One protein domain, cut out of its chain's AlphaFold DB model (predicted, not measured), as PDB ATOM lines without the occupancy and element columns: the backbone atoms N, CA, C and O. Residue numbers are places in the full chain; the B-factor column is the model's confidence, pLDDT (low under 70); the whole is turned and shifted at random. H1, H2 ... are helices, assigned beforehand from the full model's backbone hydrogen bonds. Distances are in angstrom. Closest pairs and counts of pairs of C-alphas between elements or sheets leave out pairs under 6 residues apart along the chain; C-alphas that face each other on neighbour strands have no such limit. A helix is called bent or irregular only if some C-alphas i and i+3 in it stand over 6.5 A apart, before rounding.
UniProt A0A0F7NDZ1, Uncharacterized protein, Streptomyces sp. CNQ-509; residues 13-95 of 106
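AT A GLANCE: This is residues 13 to 95 of the 106 residues of an uncharacterized protein of Streptomyces sp. CNQ-509 (UniProt A0A0F7NDZ1). What shape do these coordinates draw? A helical hairpin, H2 and H3, makes one end of a long model, with the short H1 packed on H3 near the hairpin's open end; past the end of H3 the chain turns a corner into H4, and residues 77 to 95 form a tail of loops that folds back on itself at the other end. What is it built of? The printed part has 83 residues with four named helices, in the order H1, H2, H3, H4, and no named strand; the class is all helix. How spread out is it? It is loose, with a radius of gyration of the C-alphas of 16.4 A, and elongated, spanning 48 by 28 by 21 A.

IN THESE COORDINATES: Where do the first two helices run? H1 is residues 13 to 19, 9.9 A long, from C-alpha 13 at (60.700, 47.847, -21.676). H2 is residues 23 to 38, 22.2 A long. Where do the last two run? H3 is residues 42 to 60, 24.9 A long, and is irregular, with C-alphas 51 and 54 standing 7.1 A apart and a kink of 44 degrees near residue 54. H4 is residues 64 to 76, 18.2 A long, ending with C-alpha 76 at (42.116, 25.984, -36.420).

HOW THE PARTS SIT: Which helix is the hub? H3 is, touching three others. It touches H1 at a steep tilt of 48 degrees, the same way, the closest C-alphas being those of Ala 18 and Ala 56, 5.2 A apart. How do H2 and H3 form a hairpin? H3 touches H2 with residues 44 to 52 alone, at a shallow tilt of 12 degrees, opposite ways; the closest C-alphas are those of Ala 36 and Ala 44, 5.3 A apart. Which helices touch only at the corner? H1 and H2 only just touch, only at the corner, with 3 pairs of C-alphas within 8 A, the closest being Leu 19 and Leu 26 at 5.3 A. H3 and H4 also only just touch, only at the corner, with 3 such pairs, the closest being Cys 59 and Leu 65 at 5.8 A, and stand about perpendicular at 83 degrees; H4 is apart from H1 and H2. What do the backbones show? Every O i to N i+4 pair is within hydrogen-bond range in H1, H2 and H4, and 13 of 15 are in H3.

THE WHOLE: How large is it? The two C-alphas farthest apart are those of Phe 40 and Ala 81, at 48.5 A. How is it joined? The printed part has no cut, and the three links between helices are tight. Residues 85 to 86 pair with residues 92 to 93, antiparallel, in stretches too short to be named. Where is confidence low? The mean pLDDT of the printed part is 77.1, and it is under 70 at residues 61 to 76, 78 to 83 and 95.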
ATOM      1  N   GLU A  13      59.722  48.917 -21.911       80.25
ATOM      2  CA  GLU A  13      60.700  47.847 -21.676       80.25
ATOM      3  C   GLU A  13      60.049  46.540 -21.206       80.25
ATOM      4  O   GLU A  13      60.405  45.467 -21.685       80.25
ATOM      5  N   ALA A  14      59.066  46.615 -20.301       80.75
ATOM      6  CA  ALA A  14      58.379  45.431 -19.800       80.75
ATOM      7  C   ALA A  14      57.445  44.818 -20.849       80.75
ATOM      8  O   ALA A  14      57.387  43.596 -20.974       80.75
ATOM      9  N   ILE A  15      56.771  45.660 -21.639       82.62
ATOM     10  CA  ILE A  15      55.952  45.216 -22.771       82.62
ATOM     11  C   ILE A  15      56.833  44.548 -23.833       82.62
ATOM     12  O   ILE A  15      56.512  43.445 -24.265       82.62
ATOM     13  N   LEU A  16      57.973  45.148 -24.190       81.75
ATOM     14  CA  LEU A  16      58.942  44.551 -25.115       81.75
ATOM     15  C   LEU A  16      59.412  43.180 -24.625       81.75
ATOM     16  O   LEU A  16      59.293  42.204 -25.356       81.75
ATOM     17  N   HIS A  17      59.872  43.092 -23.374       82.25
ATOM     18  CA  HIS A  17      60.389  41.846 -22.803       82.25
ATOM     19  C   HIS A  17      59.308  40.753 -22.703       82.25
ATOM     20  O   HIS A  17      59.598  39.568 -22.869       82.25
ATOM     21  N   ALA A  18      58.051  41.120 -22.442       81.56
ATOM     22  CA  ALA A  18      56.947  40.167 -22.451       81.56
ATOM     23  C   ALA A  18      56.635  39.669 -23.873       81.56
ATOM     24  O   ALA A  18      56.412  38.474 -24.075       81.56
ATOM     25  N   LEU A  19      56.658  40.567 -24.860       81.06
ATOM     26  CA  LEU A  19      56.366  40.258 -26.261       81.06
ATOM     27  C   LEU A  19      57.495  39.504 -26.983       81.06
ATOM     28  O   LEU A  19      57.233  38.932 -28.033       81.06
ATOM     29  N   GLU A  20      58.709  39.398 -26.427       81.38
ATOM     30  CA  GLU A  20      59.796  38.566 -26.993       81.38
ATOM     31  C   GLU A  20      59.400  37.096 -27.208       81.38
ATOM     32  O   GLU A  20      59.962  36.416 -28.065       81.38
ATOM     33  N   ARG A  21      58.405  36.602 -26.463       75.12
ATOM     34  CA  ARG A  21      57.841  35.254 -26.641       75.12
ATOM     35  C   ARG A  21      57.038  35.095 -27.938       75.12
ATOM     36  O   ARG A  21      56.810  33.966 -28.363       75.12
ATOM     37  N   LYS A  22      56.612  36.203 -28.553       80.00
ATOM     38  CA  LYS A  22      55.749  36.274 -29.737       80.00
ATOM     39  C   LYS A  22      56.330  37.247 -30.768       80.00
ATOM     40  O   LYS A  22      55.960  38.425 -30.768       80.00
ATOM     41  N   PRO A  23      57.241  36.789 -31.646       79.12
ATOM     42  CA  PRO A  23      57.933  37.666 -32.589       79.12
ATOM     43  C   PRO A  23      56.976  38.430 -33.514       79.12
ATOM     44  O   PRO A  23      57.203  39.609 -33.768       79.12
ATOM     45  N   GLU A  24      55.857  37.830 -33.927       83.25
ATOM     46  CA  GLU A  24      54.843  38.490 -34.756       83.25
ATOM     47  C   GLU A  24      54.159  39.683 -34.052       83.25
ATOM     48  O   GLU A  24      53.839  40.708 -34.669       83.25
ATOM     49  N   TRP A  25      53.956  39.583 -32.735       84.50
ATOM     50  CA  TRP A  25      53.372  40.652 -31.921       84.50
ATOM     51  C   TRP A  25      54.409  41.719 -31.588       84.50
ATOM     52  O   TRP A  25      54.089  42.907 -31.600       84.50
ATOM     53  N   LEU A  26      55.657  41.308 -31.354       86.25
ATOM     54  CA  LEU A  26      56.779  42.217 -31.162       86.25
ATOM     55  C   LEU A  26      57.001  43.106 -32.393       86.25
ATOM     56  O   LEU A  26      57.126  44.320 -32.243       86.25
ATOM     57  N   GLU A  27      57.003  42.531 -33.601       86.12
ATOM     58  CA  GLU A  27      57.144  43.295 -34.848       86.12
ATOM     59  C   GLU A  27      56.008  44.313 -35.019       86.12
ATOM     60  O   GLU A  27      56.256  45.480 -35.325       86.12
ATOM     61  N   SER A  28      54.766  43.902 -34.752       87.31
ATOM     62  CA  SER A  28      53.591  44.778 -34.841       87.31
ATOM     63  C   SER A  28      53.649  45.929 -33.828       87.31
ATOM     64  O   SER A  28      53.422  47.086 -34.190       87.31
ATOM     65  N   PHE A  29      54.022  45.639 -32.577       87.88
ATOM     66  CA  PHE A  29      54.245  46.656 -31.549       87.88
ATOM     67  C   PHE A  29      55.343  47.640 -31.961       87.88
ATOM     68  O   PHE A  29      55.153  48.848 -31.848       87.88
ATOM     69  N   GLN A  30      56.477  47.152 -32.470       88.81
ATOM     70  CA  GLN A  30      57.588  48.003 -32.898       88.81
ATOM     71  C   GLN A  30      57.199  48.916 -34.064       88.81
ATOM     72  O   GLN A  30      57.570  50.087 -34.054       88.81
ATOM     73  N   GLN A  31      56.432  48.426 -35.042       89.94
ATOM     74  CA  GLN A  31      55.929  49.258 -36.140       89.94
ATOM     75  C   GLN A  31      55.021  50.381 -35.626       89.94
ATOM     76  O   GLN A  31      55.224  51.545 -35.971       89.94
ATOM     77  N   GLU A  32      54.057  50.057 -34.761       89.19
ATOM     78  CA  GLU A  32      53.141  51.049 -34.184       89.19
ATOM     79  C   GLU A  32      53.861  52.040 -33.264       89.19
ATOM     80  O   GLU A  32      53.594  53.241 -33.304       89.19
ATOM     81  N   TRP A  33      54.822  51.556 -32.478       87.00
ATOM     82  CA  TRP A  33      55.669  52.380 -31.624       87.00
ATOM     83  C   TRP A  33      56.521  53.352 -32.441       87.00
ATOM     84  O   TRP A  33      56.579  54.536 -32.122       87.00
ATOM     85  N   MET A  34      57.151  52.881 -33.521       87.94
ATOM     86  CA  MET A  34      57.952  53.721 -34.412       87.94
ATOM     87  C   MET A  34      57.095  54.736 -35.171       87.94
ATOM     88  O   MET A  34      57.531  55.872 -35.348       87.94
ATOM     89  N   ALA A  35      55.875  54.367 -35.572       88.62
ATOM     90  CA  ALA A  35      54.923  55.296 -36.173       88.62
ATOM     91  C   ALA A  35      54.527  56.407 -35.184       88.62
ATOM     92  O   ALA A  35      54.650  57.586 -35.500       88.62
ATOM     93  N   ALA A  36      54.161  56.045 -33.952       87.00
ATOM     94  CA  ALA A  36      53.844  57.011 -32.900       87.00
ATOM     95  C   ALA A  36      55.052  57.888 -32.509       87.00
ATOM     96  O   ALA A  36      54.899  59.077 -32.220       87.00
ATOM     97  N   ALA A  37      56.262  57.320 -32.525       85.56
ATOM     98  CA  ALA A  37      57.501  58.048 -32.271       85.56
ATOM     99  C   ALA A  37      57.846  59.029 -33.401       85.56
ATOM    100  O   ALA A  37      58.378  60.101 -33.121       85.56
ATOM    101  N   ALA A  38      57.528  58.696 -34.659       86.50
ATOM    102  CA  ALA A  38      57.731  59.582 -35.807       86.50
ATOM    103  C   ALA A  38      56.873  60.854 -35.720       86.50
ATOM    104  O   ALA A  38      57.319  61.922 -36.137       86.50
ATOM    105  N   ASP A  39      55.691  60.755 -35.108       83.44
ATOM    106  CA  ASP A  39      54.823  61.898 -34.811       83.44
ATOM    107  C   ASP A  39      55.258  62.681 -33.556       83.44
ATOM    108  O   ASP A  39      54.642  63.689 -33.210       83.44
ATOM    109  N   PHE A  40      56.314  62.232 -32.855       80.62
ATOM    110  CA  PHE A  40      56.837  62.806 -31.605       80.62
ATOM    111  C   PHE A  40      55.750  63.081 -30.546       80.62
ATOM    112  O   PHE A  40      55.884  63.981 -29.712       80.62
ATOM    113  N   SER A  41      54.664  62.307 -30.567       85.00
ATOM    114  CA  SER A  41      53.506  62.509 -29.702       85.00
ATOM    115  C   SER A  41      53.574  61.588 -28.489       85.00
ATOM    116  O   SER A  41      53.481  60.364 -28.603       85.00
ATOM    117  N   ALA A  42      53.698  62.185 -27.303       82.94
ATOM    118  CA  ALA A  42      53.667  61.448 -26.042       82.94
ATOM    119  C   ALA A  42      52.330  60.709 -25.840       82.94
ATOM    120  O   ALA A  42      52.322  59.582 -25.346       82.94
ATOM    121  N   ASP A  43      51.221  61.304 -26.285       87.50
ATOM    122  CA  ASP A  43      49.891  60.699 -26.191       87.50
ATOM    123  C   ASP A  43      49.748  59.498 -27.135       87.50
ATOM    124  O   ASP A  43      49.169  58.479 -26.757       87.50
ATOM    125  N   ALA A  44      50.325  59.573 -28.341       84.81
ATOM    126  CA  ALA A  44      50.321  58.453 -29.282       84.81
ATOM    127  C   ALA A  44      51.132  57.268 -28.739       84.81
ATOM    128  O   ALA A  44      50.669  56.129 -28.780       84.81
ATOM    129  N   LEU A  45      52.305  57.532 -28.156       84.38
ATOM    130  CA  LEU A  45      53.118  56.500 -27.507       84.38
ATOM    131  C   LEU A  45      52.387  55.876 -26.311       84.38
ATOM    132  O   LEU A  45      52.385  54.655 -26.156       84.38
ATOM    133  N   ALA A  46      51.714  56.688 -25.489       87.19
ATOM    134  CA  ALA A  46      50.920  56.195 -24.368       87.19
ATOM    135  C   ALA A  46      49.756  55.301 -24.831       87.19
ATOM    136  O   ALA A  46      49.522  54.256 -24.216       87.19
ATOM    137  N   ALA A  47      49.083  55.665 -25.925       86.44
ATOM    138  CA  ALA A  47      48.003  54.882 -26.519       86.44
ATOM    139  C   ALA A  47      48.491  53.533 -27.073       86.44
ATOM    140  O   ALA A  47      47.820  52.516 -26.887       86.44
ATOM    141  N   VAL A  48      49.679  53.492 -27.690       87.56
ATOM    142  CA  VAL A  48      50.312  52.229 -28.114       87.56
ATOM    143  C   VAL A  48      50.591  51.343 -26.896       87.56
ATOM    144  O   VAL A  48      50.265  50.159 -26.917       87.56
ATOM    145  N   LEU A  49      51.110  51.900 -25.795       86.50
ATOM    146  CA  LEU A  49      51.310  51.122 -24.565       86.50
ATOM    147  C   LEU A  49      49.988  50.592 -24.005       86.50
ATOM    148  O   LEU A  49      49.939  49.425 -23.643       86.50
ATOM    149  N   ASP A  50      48.925  51.402 -23.953       85.06
ATOM    150  CA  ASP A  50      47.603  50.952 -23.480       85.06
ATOM    151  C   ASP A  50      47.043  49.812 -24.330       85.06
ATOM    152  O   ASP A  50      46.505  48.843 -23.799       85.06
ATOM    153  N   LYS A  51      47.204  49.904 -25.651       86.50
ATOM    154  CA  LYS A  51      46.746  48.875 -26.585       86.50
ATOM    155  C   LYS A  51      47.465  47.542 -26.373       86.50
ATOM    156  O   LYS A  51      46.829  46.491 -26.425       86.50
ATOM    157  N   TRP A  52      48.778  47.578 -26.155       84.62
ATOM    158  CA  TRP A  52      49.617  46.377 -26.098       84.62
ATOM    159  C   TRP A  52      49.834  45.831 -24.683       84.62
ATOM    160  O   TRP A  52      50.284  44.696 -24.524       84.62
ATOM    161  N   HIS A  53      49.473  46.589 -23.645       81.31
ATOM    162  CA  HIS A  53      49.605  46.169 -22.250       81.31
ATOM    163  C   HIS A  53      48.839  44.872 -21.918       81.31
ATOM    164  O   HIS A  53      49.455  43.987 -21.325       81.31
ATOM    165  N   PRO A  54      47.580  44.657 -22.357       80.12
ATOM    166  CA  PRO A  54      46.882  43.388 -22.126       80.12
ATOM    167  C   PRO A  54      47.580  42.188 -22.777       80.12
ATOM    168  O   PRO A  54      47.693  41.129 -22.161       80.12
ATOM    169  N   ALA A  55      48.108  42.361 -23.994       78.88
ATOM    170  CA  ALA A  55      48.866  41.317 -24.685       78.88
ATOM    171  C   ALA A  55      50.172  40.996 -23.939       78.88
ATOM    172  O   ALA A  55      50.504  39.831 -23.743       78.88
ATOM    173  N   ALA A  56      50.875  42.015 -23.439       80.75
ATOM    174  CA  ALA A  56      52.063  41.825 -22.614       80.75
ATOM    175  C   ALA A  56      51.760  41.083 -21.301       80.75
ATOM    176  O   ALA A  56      52.540  40.224 -20.900       80.75
ATOM    177  N   ILE A  57      50.627  41.354 -20.646       79.94
ATOM    178  CA  ILE A  57      50.199  40.607 -19.450       79.94
ATOM    179  C   ILE A  57      49.932  39.139 -19.794       79.94
ATOM    180  O   ILE A  57      50.395  38.252 -19.071       79.94
ATOM    181  N   ALA A  58      49.239  38.871 -20.906       75.94
ATOM    182  CA  ALA A  58      49.003  37.510 -21.379       75.94
ATOM    183  C   ALA A  58      50.324  36.775 -21.658       75.94
ATOM    184  O   ALA A  58      50.484  35.625 -21.253       75.94
ATOM    185  N   CYS A  59      51.305  37.461 -22.254       72.88
ATOM    186  CA  CYS A  59      52.626  36.893 -22.503       72.88
ATOM    187  C   CYS A  59      53.475  36.710 -21.241       72.88
ATOM    188  O   CYS A  59      54.263  35.766 -21.162       72.88
ATOM    189  N   ALA A  60      53.353  37.608 -20.262       72.06
ATOM    190  CA  ALA A  60      54.106  37.567 -19.013       72.06
ATOM    191  C   ALA A  60      53.567  36.507 -18.040       72.06
ATOM    192  O   ALA A  60      54.342  35.959 -17.253       72.06
ATOM    193  N   THR A  61      52.272  36.191 -18.114       69.94
ATOM    194  CA  THR A  61      51.617  35.194 -17.261       69.94
ATOM    195  C   THR A  61      51.972  33.779 -17.734       69.94
ATOM    196  O   THR A  61      51.571  33.382 -18.830       69.94
ATOM    197  N   PRO A  62      52.725  32.988 -16.945       59.94
ATOM    198  CA  PRO A  62      53.073  31.618 -17.319       59.94
ATOM    199  C   PRO A  62      51.809  30.761 -17.484       59.94
ATOM    200  O   PRO A  62      50.953  30.773 -16.602       59.94
ATOM    201  N   GLY A  63      51.699  30.021 -18.590       58.28
ATOM    202  CA  GLY A  63      50.580  29.115 -18.886       58.28
ATOM    203  C   GLY A  63      49.381  29.754 -19.596       58.28
ATOM    204  O   GLY A  63      48.661  29.047 -20.288       58.28
ATOM    205  N   HIS A  64      49.193  31.075 -19.520       61.38
ATOM    206  CA  HIS A  64      48.043  31.727 -20.161       61.38
ATOM    207  C   HIS A  64      48.193  31.806 -21.688       61.38
ATOM    208  O   HIS A  64      47.244  31.564 -22.426       61.38
ATOM    209  N   LEU A  65      49.409  32.083 -22.170       60.91
ATOM    210  CA  LEU A  65      49.729  32.009 -23.597       60.91
ATOM    211  C   LEU A  65      49.604  30.582 -24.137       60.91
ATOM    212  O   LEU A  65      49.051  30.405 -25.212       60.91
ATOM    213  N   ASP A  66      50.068  29.580 -23.387       62.66
ATOM    214  CA  ASP A  66      49.997  28.177 -23.807       62.66
ATOM    215  C   ASP A  66      48.538  27.695 -23.892       62.66
ATOM    216  O   ASP A  66      48.178  26.993 -24.831       62.66
ATOM    217  N   GLU A  67      47.677  28.111 -22.956       61.22
ATOM    218  CA  GLU A  67      46.232  27.844 -22.995       61.22
ATOM    219  C   GLU A  67      45.551  28.529 -24.188       61.22
ATOM    220  O   GLU A  67      44.726  27.915 -24.867       61.22
ATOM    221  N   VAL A  68      45.911  29.784 -24.480       63.88
ATOM    222  CA  VAL A  68      45.373  30.523 -25.631       63.88
ATOM    223  C   VAL A  68      45.870  29.931 -26.948       63.88
ATOM    224  O   VAL A  68      45.083  29.772 -27.876       63.88
ATOM    225  N   GLU A  69      47.145  29.566 -27.045       65.19
ATOM    226  CA  GLU A  69      47.721  28.915 -28.221       65.19
ATOM    227  C   GLU A  69      47.142  27.523 -28.451       65.19
ATOM    228  O   GLU A  69      46.832  27.182 -29.590       65.19
ATOM    229  N   ASP A  70      46.960  26.726 -27.395       64.56
ATOM    230  CA  ASP A  70      46.323  25.415 -27.511       64.56
ATOM    231  C   ASP A  70      44.864  25.558 -27.947       64.56
ATOM    232  O   ASP A  70      44.422  24.858 -28.855       64.56
ATOM    233  N   MET A  71      44.135  26.528 -27.389       63.00
ATOM    234  CA  MET A  71      42.768  26.840 -27.800       63.00
ATOM    235  C   MET A  71      42.694  27.291 -29.267       63.00
ATOM    236  O   MET A  71      41.881  26.759 -30.020       63.00
ATOM    237  N   VAL A  72      43.550  28.222 -29.700       65.25
ATOM    238  CA  VAL A  72      43.617  28.680 -31.101       65.25
ATOM    239  C   VAL A  72      43.975  27.523 -32.030       65.25
ATOM    240  O   VAL A  72      43.328  27.338 -33.057       65.25
ATOM    241  N   ARG A  73      44.940  26.681 -31.645       67.19
ATOM    242  CA  ARG A  73      45.319  25.487 -32.407       67.19
ATOM    243  C   ARG A  73      44.156  24.506 -32.551       67.19
ATOM    244  O   ARG A  73      43.994  23.922 -33.618       67.19
ATOM    245  N   ARG A  74      43.366  24.297 -31.495       63.16
ATOM    246  CA  ARG A  74      42.191  23.411 -31.525       63.16
ATOM    247  C   ARG A  74      41.082  23.972 -32.409       63.16
ATOM    248  O   ARG A  74      40.517  23.217 -33.193       63.16
ATOM    249  N   LEU A  75      40.844  25.282 -32.354       62.81
ATOM    250  CA  LEU A  75      39.905  25.973 -33.243       62.81
ATOM    251  C   LEU A  75      40.325  25.851 -34.718       62.81
ATOM    252  O   LEU A  75      39.516  25.435 -35.544       62.81
ATOM    253  N   ASP A  76      41.592  26.120 -35.048       62.16
ATOM    254  CA  ASP A  76      42.116  25.984 -36.420       62.16
ATOM    255  C   ASP A  76      42.108  24.528 -36.916       62.16
ATOM    256  O   ASP A  76      41.939  24.266 -38.108       62.16
ATOM    257  N   ALA A  77      42.274  23.562 -36.007       70.94
ATOM    258  CA  ALA A  77      42.178  22.138 -36.315       70.94
ATOM    259  C   ALA A  77      40.727  21.638 -36.467       70.94
ATOM    260  O   ALA A  77      40.535  20.475 -36.829       70.94
ATOM    261  N   GLY A  78      39.719  22.480 -36.197       60.44
ATOM    262  CA  GLY A  78      38.309  22.080 -36.161       60.44
ATOM    263  C   GLY A  78      37.980  21.105 -35.025       60.44
ATOM    264  O   GLY A  78      37.025  20.340 -35.129       60.44
ATOM    265  N   ASP A  79      38.796  21.090 -33.966       65.62
ATOM    266  CA  ASP A  79      38.582  20.338 -32.724       65.62
ATOM    267  C   ASP A  79      37.997  21.259 -31.639       65.62
ATOM    268  O   ASP A  79      38.521  21.405 -30.532       65.62
ATOM    269  N   ASP A  80      36.914  21.945 -31.991       63.00
ATOM    270  CA  ASP A  80      36.195  22.908 -31.157       63.00
ATOM    271  C   ASP A  80      34.964  22.306 -30.466       63.00
ATOM    272  O   ASP A  80      34.372  22.927 -29.580       63.00
ATOM    273  N   ALA A  81      34.625  21.060 -30.808       63.16
ATOM    274  CA  ALA A  81      33.475  20.337 -30.279       63.16
ATOM    275  C   ALA A  81      33.466  20.245 -28.740       63.16
ATOM    276  O   ALA A  81      32.395  20.266 -28.135       63.16
ATOM    277  N   ASP A  82      34.632  20.192 -28.091       67.75
ATOM    278  CA  ASP A  82      34.755  20.105 -26.628       67.75
ATOM    279  C   ASP A  82      35.108  21.442 -25.945       67.75
ATOM    280  O   ASP A  82      35.293  21.478 -24.725       67.75
ATOM    281  N   LEU A  83      35.192  22.552 -26.692       68.69
ATOM    282  CA  LEU A  83      35.440  23.869 -26.104       68.69
ATOM    283  C   LEU A  83      34.185  24.385 -25.392       68.69
ATOM    284  O   LEU A  83      33.083  24.409 -25.944       68.69
ATOM    285  N   VAL A  84      34.375  24.808 -24.140       75.56
ATOM    286  CA  VAL A  84      33.323  25.372 -23.296       75.56
ATOM    287  C   VAL A  84      33.775  26.725 -22.773       75.56
ATOM    288  O   VAL A  84      34.748  26.819 -22.025       75.56
ATOM    289  N   PHE A  85      33.028  27.755 -23.141       77.50
ATOM    290  CA  PHE A  85      33.204  29.122 -22.675       77.50
ATOM    291  C   PHE A  85      32.189  29.403 -21.571       77.50
ATOM    292  O   PHE A  85      31.039  28.973 -21.666       77.50
ATOM    293  N   TYR A  86      32.604  30.110 -20.524       77.38
ATOM    294  CA  TYR A  86      31.717  30.479 -19.422       77.38
ATOM    295  C   TYR A  86      31.418  31.974 -19.476       77.38
ATOM    296  O   TYR A  86      32.335  32.778 -19.631       77.38
ATOM    297  N   ASP A  87      30.140  32.334 -19.363       77.06
ATOM    298  CA  ASP A  87      29.731  33.733 -19.220       77.06
ATOM    299  C   ASP A  87      29.883  34.238 -17.772       77.06
ATOM    300  O   ASP A  87      30.272  33.498 -16.864       77.06
ATOM    301  N   GLU A  88      29.571  35.519 -17.549       74.94
ATOM    302  CA  GLU A  88      29.639  36.167 -16.228       74.94
ATOM    303  C   GLU A  88      28.676  35.549 -15.195       74.94
ATOM    304  O   GLU A  88      28.918  35.643 -13.991       74.94
ATOM    305  N   ASP A  89      27.613  34.878 -15.653       77.88
ATOM    306  CA  ASP A  89      26.668  34.131 -14.817       77.88
ATOM    307  C   ASP A  89      27.150  32.690 -14.537       77.88
ATOM    308  O   ASP A  89      26.464  31.924 -13.851       77.88
ATOM    309  N   GLY A  90      28.310  32.297 -15.074       76.12
ATOM    310  CA  GLY A  90      28.880  30.958 -14.952       76.12
ATOM    311  C   GLY A  90      28.226  29.914 -15.859       76.12
ATOM    312  O   GLY A  90      28.362  28.719 -15.599       76.12
ATOM    313  N   ARG A  91      27.507  30.321 -16.909       79.56
ATOM    314  CA  ARG A  91      26.833  29.393 -17.829       79.56
ATOM    315  C   ARG A  91      27.785  28.948 -18.927       79.56
ATOM    316  O   ARG A  91      28.500  29.762 -19.500       79.56
ATOM    317  N   ALA A  92      27.730  27.660 -19.242       81.94
ATOM    318  CA  ALA A  92      28.544  27.020 -20.263       81.94
ATOM    319  C   ALA A  92      27.957  27.195 -21.678       81.94
ATOM    320  O   ALA A  92      26.785  26.892 -21.926       81.94
ATOM    321  N   TRP A  93      28.801  27.598 -22.623       77.62
ATOM    322  CA  TRP A  93      28.478  27.819 -24.032       77.62
ATOM    323  C   TRP A  93      29.489  27.107 -24.938       77.62
ATOM    324  O   TRP A  93      30.672  27.042 -24.609       77.62
ATOM    325  N   SER A  94      29.029  26.555 -26.064       78.75
ATOM    326  CA  SER A  94      29.898  26.009 -27.116       78.75
ATOM    327  C   SER A  94      30.438  27.113 -28.033       78.75
ATOM    328  O   SER A  94      29.944  28.243 -28.018       78.75
ATOM    329  N   ALA A  95      31.419  26.773 -28.875       69.56
ATOM    330  CA  ALA A  95      31.937  27.662 -29.919       69.56
ATOM    331  C   ALA A  95      30.855  28.108 -30.931       69.56
ATOM    332  O   ALA A  95      30.896  29.232 -31.425       69.56
TER     333      ALA A  95